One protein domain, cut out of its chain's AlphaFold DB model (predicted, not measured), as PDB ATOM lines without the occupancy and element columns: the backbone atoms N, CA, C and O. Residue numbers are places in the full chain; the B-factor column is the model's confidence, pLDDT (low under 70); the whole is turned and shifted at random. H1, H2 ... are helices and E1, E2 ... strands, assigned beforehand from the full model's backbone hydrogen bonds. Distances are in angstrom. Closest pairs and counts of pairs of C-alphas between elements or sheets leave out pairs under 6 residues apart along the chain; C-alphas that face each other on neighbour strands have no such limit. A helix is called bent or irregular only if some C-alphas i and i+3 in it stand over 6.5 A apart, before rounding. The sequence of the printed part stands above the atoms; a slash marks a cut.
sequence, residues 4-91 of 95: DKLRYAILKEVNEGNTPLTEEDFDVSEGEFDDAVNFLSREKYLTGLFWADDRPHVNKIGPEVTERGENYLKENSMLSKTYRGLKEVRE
ATOM      1  N   ASP A   4     110.736 124.242 117.440       94.38
ATOM      2  CA  ASP A   4     110.018 123.695 118.595       94.38
ATOM      3  C   ASP A   4     110.859 123.806 119.866       94.38
ATOM      4  O   ASP A   4     110.341 124.171 120.920       94.38
ATOM      5  N   LYS A   5     112.178 123.609 119.750       96.06
ATOM      6  CA  LYS A   5     113.123 123.868 120.844       96.06
ATOM      7  C   LYS A   5     113.124 125.336 121.267       96.06
ATOM      8  O   LYS A   5     113.017 125.606 122.458       96.06
ATOM      9  N   LEU A   6     113.188 126.273 120.318       97.31
ATOM     10  CA  LEU A   6     113.158 127.707 120.634       97.31
ATOM     11  C   LEU A   6     111.863 128.099 121.363       97.31
ATOM     12  O   LEU A   6     111.913 128.720 122.421       97.31
ATOM     13  N   ARG A   7     110.701 127.672 120.850       97.56
ATOM     14  CA  ARG A   7     109.395 127.925 121.485       97.56
ATOM     15  C   ARG A   7     109.310 127.329 122.887       97.56
ATOM     16  O   ARG A   7     108.850 128.000 123.805       97.56
ATOM     17  N   TYR A   8     109.760 126.084 123.048       97.75
ATOM     18  CA  TYR A   8     109.807 125.422 124.347       97.75
ATOM     19  C   TYR A   8     110.676 126.201 125.334       97.75
ATOM     20  O   TYR A   8     110.233 126.465 126.446       97.75
ATOM     21  N   ALA A   9     111.883 126.595 124.919       97.56
ATOM     22  CA  ALA A   9     112.823 127.306 125.772       97.56
ATOM     23  C   ALA A   9     112.279 128.672 126.210       97.56
ATOM     24  O   ALA A   9     112.223 128.932 127.405       97.56
ATOM     25  N   ILE A  10     111.778 129.496 125.281       98.12
ATOM     26  CA  ILE A  10     111.168 130.797 125.613       98.12
ATOM     27  C   ILE A  10     110.040 130.614 126.634       98.12
ATOM     28  O   ILE A  10     110.019 131.273 127.671       98.12
ATOM     29  N   LEU A  11     109.114 129.687 126.370       97.94
ATOM     30  CA  LEU A  11     107.979 129.444 127.256       97.94
ATOM     31  C   LEU A  11     108.420 128.938 128.638       97.94
ATOM     32  O   LEU A  11     107.850 129.332 129.655       97.94
ATOM     33  N   LYS A  12     109.447 128.082 128.681       97.62
ATOM     34  CA  LYS A  12     110.019 127.527 129.910       97.62
ATOM     35  C   LYS A  12     110.694 128.604 130.756       97.62
ATOM     36  O   LYS A  12     110.447 128.651 131.956       97.62
ATOM     37  N   GLU A  13     111.479 129.481 130.143       97.94
ATOM     38  CA  GLU A  13     112.164 130.572 130.839       97.94
ATOM     39  C   GLU A  13     111.172 131.618 131.368       97.94
ATOM     40  O   GLU A  13     111.316 132.075 132.503       97.94
ATOM     41  N   VAL A  14     110.099 131.927 130.624       97.94
ATOM     42  CA  VAL A  14     109.007 132.759 131.161       97.94
ATOM     43  C   VAL A  14     108.334 132.075 132.353       97.94
ATOM     44  O   VAL A  14     108.144 132.712 133.386       97.94
ATOM     45  N   ASN A  15     108.024 130.776 132.256       97.06
ATOM     46  CA  ASN A  15     107.431 130.011 133.359       97.06
ATOM     47  C   ASN A  15     108.313 130.000 134.622       97.06
ATOM     48  O   ASN A  15     107.808 129.875 135.733       97.06
ATOM     49  N   GLU A  16     109.633 130.083 134.459       95.62
ATOM     50  CA  GLU A  16     110.603 130.125 135.559       95.62
ATOM     51  C   GLU A  16     110.885 131.546 136.072       95.62
ATOM     52  O   GLU A  16     111.584 131.711 137.070       95.62
ATOM     53  N   GLY A  17     110.315 132.577 135.440       95.19
ATOM     54  CA  GLY A  17     110.536 133.977 135.807       95.19
ATOM     55  C   GLY A  17     111.888 134.539 135.346       95.19
ATOM     56  O   GLY A  17     112.298 135.620 135.796       95.19
ATOM     57  N   ASN A  18     112.562 133.845 134.424       96.19
ATOM     58  CA  ASN A  18     113.858 134.210 133.846       96.19
ATOM     59  C   ASN A  18     113.705 135.215 132.694       96.19
ATOM     60  O   ASN A  18     114.321 135.096 131.643       96.19
ATOM     61  N   THR A  19     112.857 136.218 132.894       96.12
ATOM     62  CA  THR A  19     112.692 137.373 132.007       96.12
ATOM     63  C   THR A  19     113.547 138.557 132.496       96.12
ATOM     64  O   THR A  19     113.918 138.584 133.682       96.12
ATOM     65  N   PRO A  20     113.852 139.568 131.655       97.19
ATOM     66  CA  PRO A  20     113.522 139.671 130.230       97.19
ATOM     67  C   PRO A  20     114.299 138.674 129.357       97.19
ATOM     68  O   PRO A  20     115.322 138.157 129.795       97.19
ATOM     69  N   LEU A  21     113.795 138.407 128.152       97.69
ATOM     70  CA  LEU A  21     114.420 137.524 127.162       97.69
ATOM     71  C   LEU A  21     114.557 138.239 125.816       97.69
ATOM     72  O   LEU A  21     113.648 138.967 125.413       97.69
ATOM     73  N   THR A  22     115.659 137.975 125.120       97.50
ATOM     74  CA  THR A  22     116.001 138.545 123.808       97.50
ATOM     75  C   THR A  22     116.523 137.469 122.858       97.50
ATOM     76  O   THR A  22     116.913 136.382 123.286       97.50
ATOM     77  N   GLU A  23     116.580 137.764 121.562       97.12
ATOM     78  CA  GLU A  23     117.178 136.891 120.548       97.12
ATOM     79  C   GLU A  23     118.646 136.529 120.847       97.12
ATOM     80  O   GLU A  23     119.081 135.409 120.555       97.12
ATOM     81  N   GLU A  24     119.389 137.425 121.509       96.88
ATOM     82  CA  GLU A  24     120.786 137.204 121.892       96.88
ATOM     83  C   GLU A  24     120.935 136.079 122.922       96.88
ATOM     84  O   GLU A  24     121.905 135.316 122.878       96.88
ATOM     85  N   ASP A  25     119.976 135.917 123.839       96.94
ATOM     86  CA  ASP A  25     120.010 134.844 124.841       96.94
ATOM     87  C   ASP A  25     120.011 133.462 124.169       96.94
ATOM     88  O   ASP A  25     120.712 132.544 124.606       96.94
ATOM     89  N   PHE A  26     119.309 133.350 123.040       96.50
ATOM     90  CA  PHE A  26     119.152 132.115 122.273       96.50
ATOM     91  C   PHE A  26     120.128 131.979 121.095       96.50
ATOM     92  O   PHE A  26     120.206 130.892 120.521       96.50
ATOM     93  N   ASP A  27     120.906 133.025 120.782       95.31
ATOM     94  CA  ASP A  27     121.813 133.093 119.622       95.31
ATOM     95  C   ASP A  27     121.076 132.811 118.298       95.31
ATOM     96  O   ASP A  27     121.466 131.955 117.494       95.31
ATOM     97  N   VAL A  28     119.950 133.510 118.124       96.38
ATOM     98  CA  VAL A  28     119.066 133.456 116.950       96.38
ATOM     99  C   VAL A  28     118.878 134.857 116.371       96.38
ATOM    100  O   VAL A  28     119.233 135.851 116.999       96.38
ATOM    101  N   SER A  29     118.330 134.958 115.161       97.00
ATOM    102  CA  SER A  29     117.968 136.263 114.595       97.00
ATOM    103  C   SER A  29     116.718 136.858 115.257       97.00
ATOM    104  O   SER A  29     115.857 136.126 115.749       97.00
ATOM    105  N   GLU A  30     116.572 138.184 115.189       96.62
ATOM    106  CA  GLU A  30     115.369 138.907 115.633       96.62
ATOM    107  C   GLU A  30     114.085 138.285 115.067       96.62
ATOM    108  O   GLU A  30     113.178 137.942 115.815       96.62
ATOM    109  N   GLY A  31     114.038 138.037 113.753       97.00
ATOM    110  CA  GLY A  31     112.862 137.449 113.108       97.00
ATOM    111  C   GLY A  31     112.548 136.026 113.583       97.00
ATOM    112  O   GLY A  31     111.384 135.655 113.693       97.00
ATOM    113  N   GLU A  32     113.565 135.224 113.907       97.50
ATOM    114  CA  GLU A  32     113.369 133.883 114.471       97.50
ATOM    115  C   GLU A  32     112.789 133.931 115.888       97.50
ATOM    116  O   GLU A  32     111.913 133.124 116.222       97.50
ATOM    117  N   PHE A  33     113.266 134.870 116.706       97.94
ATOM    118  CA  PHE A  33     112.751 135.107 118.049       97.94
ATOM    119  C   PHE A  33     111.318 135.641 118.000       97.94
ATOM    120  O   PHE A  33     110.420 135.053 118.610       97.94
ATOM    121  N   ASP A  34     111.076 136.676 117.200       98.00
ATOM    122  CA  ASP A  34     109.769 137.304 117.038       98.00
ATOM    123  C   ASP A  34     108.735 136.293 116.530       98.00
ATOM    124  O   ASP A  34     107.648 136.185 117.094       98.00
ATOM    125  N   ASP A  35     109.071 135.477 115.524       98.00
ATOM    126  CA  ASP A  35     108.197 134.411 115.019       98.00
ATOM    127  C   ASP A  35     107.831 133.389 116.105       98.00
ATOM    128  O   ASP A  35     106.695 132.891 116.153       98.00
ATOM    129  N   ALA A  36     108.785 133.042 116.974       98.25
ATOM    130  CA  ALA A  36     108.556 132.111 118.071       98.25
ATOM    131  C   ALA A  36     107.636 132.721 119.135       98.25
ATOM    132  O   ALA A  36     106.648 132.085 119.516       98.25
ATOM    133  N   VAL A  37     107.904 133.957 119.561       98.25
ATOM    134  CA  VAL A  37     107.084 134.679 120.543       98.25
ATOM    135  C   VAL A  37     105.677 134.938 119.994       98.25
ATOM    136  O   VAL A  37     104.685 134.657 120.671       98.25
ATOM    137  N   ASN A  38     105.562 135.359 118.734       98.00
ATOM    138  CA  ASN A  38     104.290 135.583 118.046       98.00
ATOM    139  C   ASN A  38     103.461 134.306 117.947       98.00
ATOM    140  O   ASN A  38     102.249 134.338 118.159       98.00
ATOM    141  N   PHE A  39     104.091 133.168 117.648       98.31
ATOM    142  CA  PHE A  39     103.411 131.877 117.669       98.31
ATOM    143  C   PHE A  39     102.884 131.547 119.070       98.31
ATOM    144  O   PHE A  39     101.708 131.217 119.215       98.31
ATOM    145  N   LEU A  40     103.727 131.673 120.100       98.31
ATOM    146  CA  LEU A  40     103.335 131.393 121.483       98.31
ATOM    147  C   LEU A  40     102.174 132.285 121.941       98.31
ATOM    148  O   LEU A  40     101.251 131.798 122.595       98.31
ATOM    149  N   SER A  41     102.185 133.560 121.548       97.81
ATOM    150  CA  SER A  41     101.104 134.503 121.835       97.81
ATOM    151  C   SER A  41      99.823 134.177 121.071       97.81
ATOM    152  O   SER A  41      98.747 134.117 121.665       97.81
ATOM    153  N   ARG A  42      99.916 133.963 119.753       97.75
ATOM    154  CA  ARG A  42      98.759 133.717 118.879       97.75
ATOM    155  C   ARG A  42      98.018 132.443 119.269       97.75
ATOM    156  O   ARG A  42      96.792 132.436 119.315       97.75
ATOM    157  N   GLU A  43      98.762 131.395 119.605       98.12
ATOM    158  CA  GLU A  43      98.215 130.111 120.054       98.12
ATOM    159  C   GLU A  43      97.853 130.098 121.552       98.12
ATOM    160  O   GLU A  43      97.447 129.064 122.088       98.12
ATOM    161  N   LYS A  44      97.961 131.252 122.228       98.00
ATOM    162  CA  LYS A  44      97.605 131.466 123.637       98.00
ATOM    163  C   LYS A  44      98.381 130.586 124.618       98.00
ATOM    164  O   LYS A  44      97.842 130.230 125.662       98.00
ATOM    165  N   TYR A  45      99.627 130.230 124.311       98.44
ATOM    166  CA  TYR A  45     100.547 129.612 125.276       98.44
ATOM    167  C   TYR A  45     101.166 130.661 126.208       98.44
ATOM    168  O   TYR A  45     101.420 130.380 127.378       98.44
ATOM    169  N   LEU A  46     101.365 131.871 125.686       97.50
ATOM    170  CA  LEU A  46     101.923 133.027 126.377       97.50
ATOM    171  C   LEU A  46     100.954 134.215 126.255       97.50
ATOM    172  O   LEU A  46     100.314 134.384 125.217       97.50
ATOM    173  N   THR A  47     100.835 135.035 127.296       97.81
ATOM    174  CA  THR A  47     100.036 136.275 127.298       97.81
ATOM    175  C   THR A  47     100.809 137.422 127.952       97.81
ATOM    176  O   THR A  47     101.900 137.210 128.468       97.81
ATOM    177  N   GLY A  48     100.264 138.642 127.910       96.31
ATOM    178  CA  GLY A  48     100.826 139.806 128.611       96.31
ATOM    179  C   GLY A  48     102.106 140.378 127.993       96.31
ATOM    180  O   GLY A  48     102.840 141.112 128.650       96.31
ATOM    181  N   LEU A  49     102.371 140.057 126.723       96.19
ATOM    182  CA  LEU A  49     103.475 140.633 125.960       96.19
ATOM    183  C   LEU A  49     103.297 142.136 125.759       96.19
ATOM    184  O   LEU A  49     102.196 142.621 125.482       96.19
ATOM    185  N   PHE A  50     104.412 142.856 125.833       94.81
ATOM    186  CA  PHE A  50     104.476 144.252 125.429       94.81
ATOM    187  C   PHE A  50     104.822 144.342 123.942       94.81
ATOM    188  O   PHE A  50     105.614 143.545 123.448       94.81
ATOM    189  N   TRP A  51     104.244 145.307 123.230       93.88
ATOM    190  CA  TRP A  51     104.483 145.504 121.801       93.88
ATOM    191  C   TRP A  51     105.055 146.896 121.563       93.88
ATOM    192  O   TRP A  51     104.441 147.891 121.952       93.88
ATOM    193  N   ALA A  52     106.220 146.954 120.926       93.56
ATOM    194  CA  ALA A  52     106.887 148.188 120.527       93.56
ATOM    195  C   ALA A  52     107.757 147.928 119.297       93.56
ATOM    196  O   ALA A  52     108.242 146.815 119.110       93.56
ATOM    197  N   ASP A  53     107.922 148.954 118.460       92.19
ATOM    198  CA  ASP A  53     108.708 148.885 117.221       92.19
ATOM    199  C   ASP A  53     108.271 147.749 116.275       92.19
ATOM    200  O   ASP A  53     109.091 147.145 115.595       92.19
ATOM    201  N   ASP A  54     106.963 147.458 116.245       92.38
ATOM    202  CA  ASP A  54     106.341 146.359 115.482       92.38
ATOM    203  C   ASP A  54     106.817 144.945 115.885       92.38
ATOM    204  O   ASP A  54     106.674 143.983 115.132       92.38
ATOM    205  N   ARG A  55     107.363 144.799 117.103       96.00
ATOM    206  CA  ARG A  55     107.916 143.540 117.626       96.00
ATOM    207  C   ARG A  55     107.338 143.169 118.999       96.00
ATOM    208  O   ARG A  55     106.958 144.061 119.772       96.00
ATOM    209  N   PRO A  56     107.252 141.867 119.332       96.69
ATOM    210  CA  PRO A  56     106.862 141.417 120.662       96.69
ATOM    211  C   PRO A  56     108.050 141.459 121.640       96.69
ATOM    212  O   PRO A  56     109.123 140.933 121.365       96.69
ATOM    213  N   HIS A  57     107.842 142.014 122.833       96.44
ATOM    214  CA  HIS A  57     108.861 142.129 123.882       96.44
ATOM    215  C   HIS A  57     108.523 141.236 125.077       96.44
ATOM    216  O   HIS A  57     107.466 141.373 125.706       96.44
ATOM    217  N   VAL A  58     109.454 140.347 125.433       96.94
ATOM    218  CA  VAL A  58     109.356 139.479 126.616       96.94
ATOM    219  C   VAL A  58     110.020 140.176 127.807       96.94
ATOM    220  O   VAL A  58     111.152 139.884 128.183       96.94
ATOM    221  N   ASN A  59     109.309 141.144 128.386       95.44
ATOM    222  CA  ASN A  59     109.798 141.987 129.482       95.44
ATOM    223  C   ASN A  59     109.782 141.296 130.855       95.44
ATOM    224  O   ASN A  59     109.194 140.232 131.041       95.44
ATOM    225  N   LYS A  60     110.388 141.948 131.861       93.19
ATOM    226  CA  LYS A  60     110.399 141.444 133.247       93.19
ATOM    227  C   LYS A  60     109.002 141.313 133.861       93.19
ATOM    228  O   LYS A  60     108.780 140.449 134.701       93.19
ATOM    229  N   ILE A  61     108.089 142.199 133.469       92.88
ATOM    230  CA  ILE A  61     106.713 142.276 133.962       92.88
ATOM    231  C   ILE A  61     105.785 142.178 132.754       92.88
ATOM    232  O   ILE A  61     106.032 142.844 131.748       92.88
ATOM    233  N   GLY A  62     104.720 141.384 132.874       93.06
ATOM    234  CA  GLY A  62     103.699 141.217 131.840       93.06
ATOM    235  C   GLY A  62     103.621 139.789 131.303       93.06
ATOM    236  O   GLY A  62     102.557 139.189 131.435       93.06
ATOM    237  N   PRO A  63     104.705 139.225 130.730       96.94
ATOM    238  CA  PRO A  63     104.673 137.887 130.155       96.94
ATOM    239  C   PRO A  63     104.290 136.820 131.182       96.94
ATOM    240  O   PRO A  63     104.996 136.614 132.167       96.94
ATOM    241  N   GLU A  64     103.196 136.115 130.916       97.50
ATOM    242  CA  GLU A  64     102.684 135.037 131.762       97.50
ATOM    243  C   GLU A  64     102.342 133.811 130.916       97.50
ATOM    244  O   GLU A  64     101.771 133.913 129.822       97.50
ATOM    245  N   VAL A  65     102.694 132.632 131.429       98.12
ATOM    246  CA  VAL A  65     102.346 131.351 130.810       98.12
ATOM    247  C   VAL A  65     100.902 131.008 131.157       98.12
ATOM    248  O   VAL A  65     100.486 131.095 132.308       98.12
ATOM    249  N   THR A  66     100.117 130.634 130.152       98.56
ATOM    250  CA  THR A  66      98.722 130.221 130.356       98.56
ATOM    251  C   THR A  66      98.648 128.747 130.763       98.56
ATOM    252  O   THR A  66      99.599 127.994 130.562       98.56
ATOM    253  N   GLU A  67      97.480 128.274 131.207       98.19
ATOM    254  CA  GLU A  67      97.239 126.836 131.429       98.19
ATOM    255  C   GLU A  67      97.609 125.986 130.196       98.19
ATOM    256  O   GLU A  67      98.220 124.921 130.304       98.19
ATOM    257  N   ARG A  68      97.296 126.481 128.992       98.06
ATOM    258  CA  ARG A  68      97.651 125.807 127.739       98.06
ATOM    259  C   ARG A  68      99.170 125.756 127.550       98.06
ATOM    260  O   ARG A  68      99.688 124.745 127.083       98.06
ATOM    261  N   GLY A  69      99.873 126.832 127.904       97.88
ATOM    262  CA  GLY A  69     101.334 126.888 127.905       97.88
ATOM    263  C   GLY A  69     101.957 125.898 128.885       97.88
ATOM    264  O   GLY A  69     102.865 125.155 128.515       97.88
ATOM    265  N   GLU A  70     101.419 125.791 130.098       97.56
ATOM    266  CA  GLU A  70     101.872 124.785 131.059       97.56
ATOM    267  C   GLU A  70     101.672 123.357 130.543       97.56
ATOM    268  O   GLU A  70     102.550 122.505 130.699       97.56
ATOM    269  N   ASN A  71     100.526 123.080 129.918       97.62
ATOM    270  CA  ASN A  71     100.247 121.768 129.338       97.62
ATOM    271  C   ASN A  71     101.213 121.453 128.192       97.62
ATOM    272  O   ASN A  71     101.773 120.360 128.162       97.62
ATOM    273  N   TYR A  72     101.521 122.434 127.339       96.12
ATOM    274  CA  TYR A  72     102.555 122.291 126.314       96.12
ATOM    275  C   TYR A  72     103.917 121.914 126.919       96.12
ATOM    276  O   TYR A  72     104.592 121.016 126.410       96.12
ATOM    277  N   LEU A  73     104.320 122.541 128.031       95.94
ATOM    278  CA  LEU A  73     105.571 122.204 128.722       95.94
ATOM    279  C   LEU A  73     105.566 120.773 129.290       95.94
ATOM    280  O   LEU A  73     106.597 120.098 129.236       95.94
ATOM    281  N   LYS A  74     104.424 120.307 129.816       94.69
ATOM    282  CA  LYS A  74     104.246 118.955 130.384       94.69
ATOM    283  C   LYS A  74     104.254 117.871 129.299       94.69
ATOM    284  O   LYS A  74     104.912 116.844 129.463       94.69
ATOM    285  N   GLU A  75     103.556 118.104 128.190       93.25
ATOM    286  CA  GLU A  75     103.442 117.164 127.066       93.25
ATOM    287  C   GLU A  75     104.779 116.975 126.337       93.25
ATOM    288  O   GLU A  75     105.139 115.858 125.958       93.25
ATOM    289  N   ASN A  76     105.589 118.034 126.238       89.94
ATOM    290  CA  ASN A  76     106.931 117.994 125.651       89.94
ATOM    291  C   ASN A  76     107.996 117.452 126.626       89.94
ATOM    292  O   ASN A  76     109.113 117.965 126.727       89.94
ATOM    293  N   SER A  77     107.672 116.361 127.324       79.69
ATOM    294  CA  SER A  77     108.516 115.743 128.359       79.69
ATOM    295  C   SER A  77     109.893 115.258 127.871       79.69
ATOM    296  O   SER A  77     110.798 115.039 128.672       79.69
ATOM    297  N   MET A  78     110.091 115.072 126.562       87.81
ATOM    298  CA  MET A  78     111.416 114.778 126.000       87.81
ATOM    299  C   MET A  78     112.300 116.025 125.930       87.81
ATOM    300  O   MET A  78     113.493 115.951 126.231       87.81
ATOM    301  N   LEU A  79     111.721 117.177 125.579       90.31
ATOM    302  CA  LEU A  79     112.439 118.448 125.594       90.31
ATOM    303  C   LEU A  79     112.797 118.816 127.031       90.31
ATOM    304  O   LEU A  79     113.952 119.127 127.285       90.31
ATOM    305  N   SER A  80     111.878 118.635 127.987       89.12
ATOM    306  CA  SER A  80     112.152 118.917 129.404       89.12
ATOM    307  C   SER A  80     113.332 118.125 129.974       89.12
ATOM    308  O   SER A  80     114.103 118.659 130.762       89.12
ATOM    309  N   LYS A  81     113.517 116.868 129.548       91.12
ATOM    310  CA  LYS A  81     114.640 116.014 129.979       91.12
ATOM    311  C   LYS A  81     115.991 116.446 129.418       91.12
ATOM    312  O   LYS A  81     117.021 116.106 129.993       91.12
ATOM    313  N   THR A  82     115.991 117.103 128.262       92.12
ATOM    314  CA  THR A  82     117.223 117.510 127.571       92.12
ATOM    315  C   THR A  82     117.526 118.992 127.744       92.12
ATOM    316  O   THR A  82     118.667 119.392 127.535       92.12
ATOM    317  N   TYR A  83     116.532 119.785 128.143       92.62
ATOM    318  CA  TYR A  83     116.661 121.201 128.436       92.62
ATOM    319  C   TYR A  83     117.457 121.422 129.723       92.62
ATOM    320  O   TYR A  83     117.169 120.813 130.752       92.62
ATOM    321  N   ARG A  84     118.458 122.304 129.668       92.25
ATOM    322  CA  ARG A  84     119.389 122.566 130.783       92.25
ATOM    323  C   ARG A  84     119.434 124.040 131.201       92.25
ATOM    324  O   ARG A  84     120.346 124.458 131.909       92.25
ATOM    325  N   GLY A  85     118.423 124.809 130.796       93.19
ATOM    326  CA  GLY A  85     118.285 126.229 131.115       93.19
ATOM    327  C   GLY A  85     118.992 127.161 130.131       93.19
ATOM    328  O   GLY A  85     119.748 126.730 129.256       93.19
ATOM    329  N   LEU A  86     118.761 128.461 130.324       91.69
ATOM    330  CA  LEU A  86     119.215 129.540 129.441       91.69
ATOM    331  C   LEU A  86     120.725 129.528 129.143       91.69
ATOM    332  O   LEU A  86     121.133 129.796 128.021       91.69
ATOM    333  N   LYS A  87     121.578 129.150 130.106       92.38
ATOM    334  CA  LYS A  87     123.042 129.126 129.899       92.38
ATOM    335  C   LYS A  87     123.496 128.160 128.803       92.38
ATOM    336  O   LYS A  87     124.474 128.444 128.122       92.38
ATOM    337  N   GLU A  88     122.809 127.030 128.645       93.44
ATOM    338  CA  GLU A  88     123.157 125.985 127.669       93.44
ATOM    339  C   GLU A  88     122.225 126.006 126.443       93.44
ATOM    340  O   GLU A  88     122.342 125.173 125.539       93.44
ATOM    341  N   VAL A  89     121.288 126.960 126.383       93.69
ATOM    342  CA  VAL A  89     120.207 126.943 125.391       93.69
ATOM    343  C   VAL A  89     120.713 127.092 123.957       93.69
ATOM    344  O   VAL A  89     120.190 126.447 123.048       93.69
ATOM    345  N   ARG A  90     121.767 127.894 123.764       93.06
ATOM    346  CA  ARG A  90     122.346 128.209 122.449       93.06
ATOM    347  C   ARG A  90     122.852 126.959 121.737       93.06
ATOM    348  O   ARG A  90     122.634 126.784 120.540       93.06
ATOM    349  N   GLU A  91     123.510 126.071 122.476       93.00
ATOM    350  CA  GLU A  91     123.978 124.786 121.952       93.00
ATOM    351  C   GLU A  91     122.800 123.825 121.783       93.00
ATOM    352  O   GLU A  91     122.642 123.198 120.735       93.00
TER     353      GLU A  91
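AT A GLANCE: This is residues 4 to 91 of the 95 residues of an uncharacterized protein of Paenibacillus sp. HB172198 (UniProt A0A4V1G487). One helix, H1, lies in the middle, and the other helices are set round it: the longer H3 crosses it steeply on one side, H4 packs on it, H5 is near its first residues, and H6 runs beside it. A small two-stranded hairpin, E1 and E2, packs through E2 on H3 and lies at the opposite end of the long axis from H5; short H2 packs on H6. The printed part has 88 residues, with named elements in the order H1 H2 H3 E1 E2 H4 H5 H6; the sheet, E1 - E2, is antiparallel, and the class is mostly helix. It is compact, with a radius of gyration of the C-alphas of 11.8 A and spans of 36 by 28 by 19 A.

HOW THE PARTS SIT: H1, residues 4 to 15, is the hub, touching three helices. With residues 6 to 11 alone it touches H3, residues 30 to 42, closest at the C-alphas of Arg 7 and Ala 36, 5.5 A; they run the same way at a steep tilt of 68 degrees, only just short of perpendicular. H1 touches H4, residues 67 to 75, at the C-alphas of Tyr 8 and Leu 73, 6.9 A, at a steep tilt of 55 degrees, opposite ways. H6, residues 86 to 91, only just touches H1, with 3 pairs of C-alphas within 8 A, closest those of Glu 13 and Leu 86, 7.3 A. H5, residues 77 to 82, is close to H1 but not clearly touching, with the C-alphas of Lys 5 and Leu 79 closest, 7.2 A. H2, residues 23 to 26, touches H6 at the C-alphas of Phe 26 and Arg 90, 5.0 A, and only just touches H3, only at the corner, with 3 pairs of C-alphas within 8 A, closest those of Glu 23 and Phe 33, 5.4 A. E1, residues 50 to 52, and E2, residues 55 to 57, form an antiparallel hairpin, with N 57 and O 50 at 2.8 A and N 55 and O 52 at 3.0 A. The closest C-alphas of H3 and E2 are those of Asp 34 and Pro 56, 6.2 A. Each O i to N i+4 pair is within hydrogen-bond range in H1, H3, H4 and H5; H2 is too short for one, and H6 has 0 of 2, but 2 of 3 O i to N i+3 pairs.

IN THESE COORDINATES: H1 begins at C-alpha 4, (110.018, 123.695, 118.595), and is 16.3 A long. H3 is 17.7 A, and H4 12.3 A. H6 is irregular, C-alphas 87 and 90 being 7.5 A apart, and ends at C-alpha 91, (123.978, 124.786, 121.952).

THE WHOLE: The C-alphas farthest apart, of Asp 53 and Lys 81, are 35.8 A apart. The printed part has no cut and no long link. No printed residue is under 70.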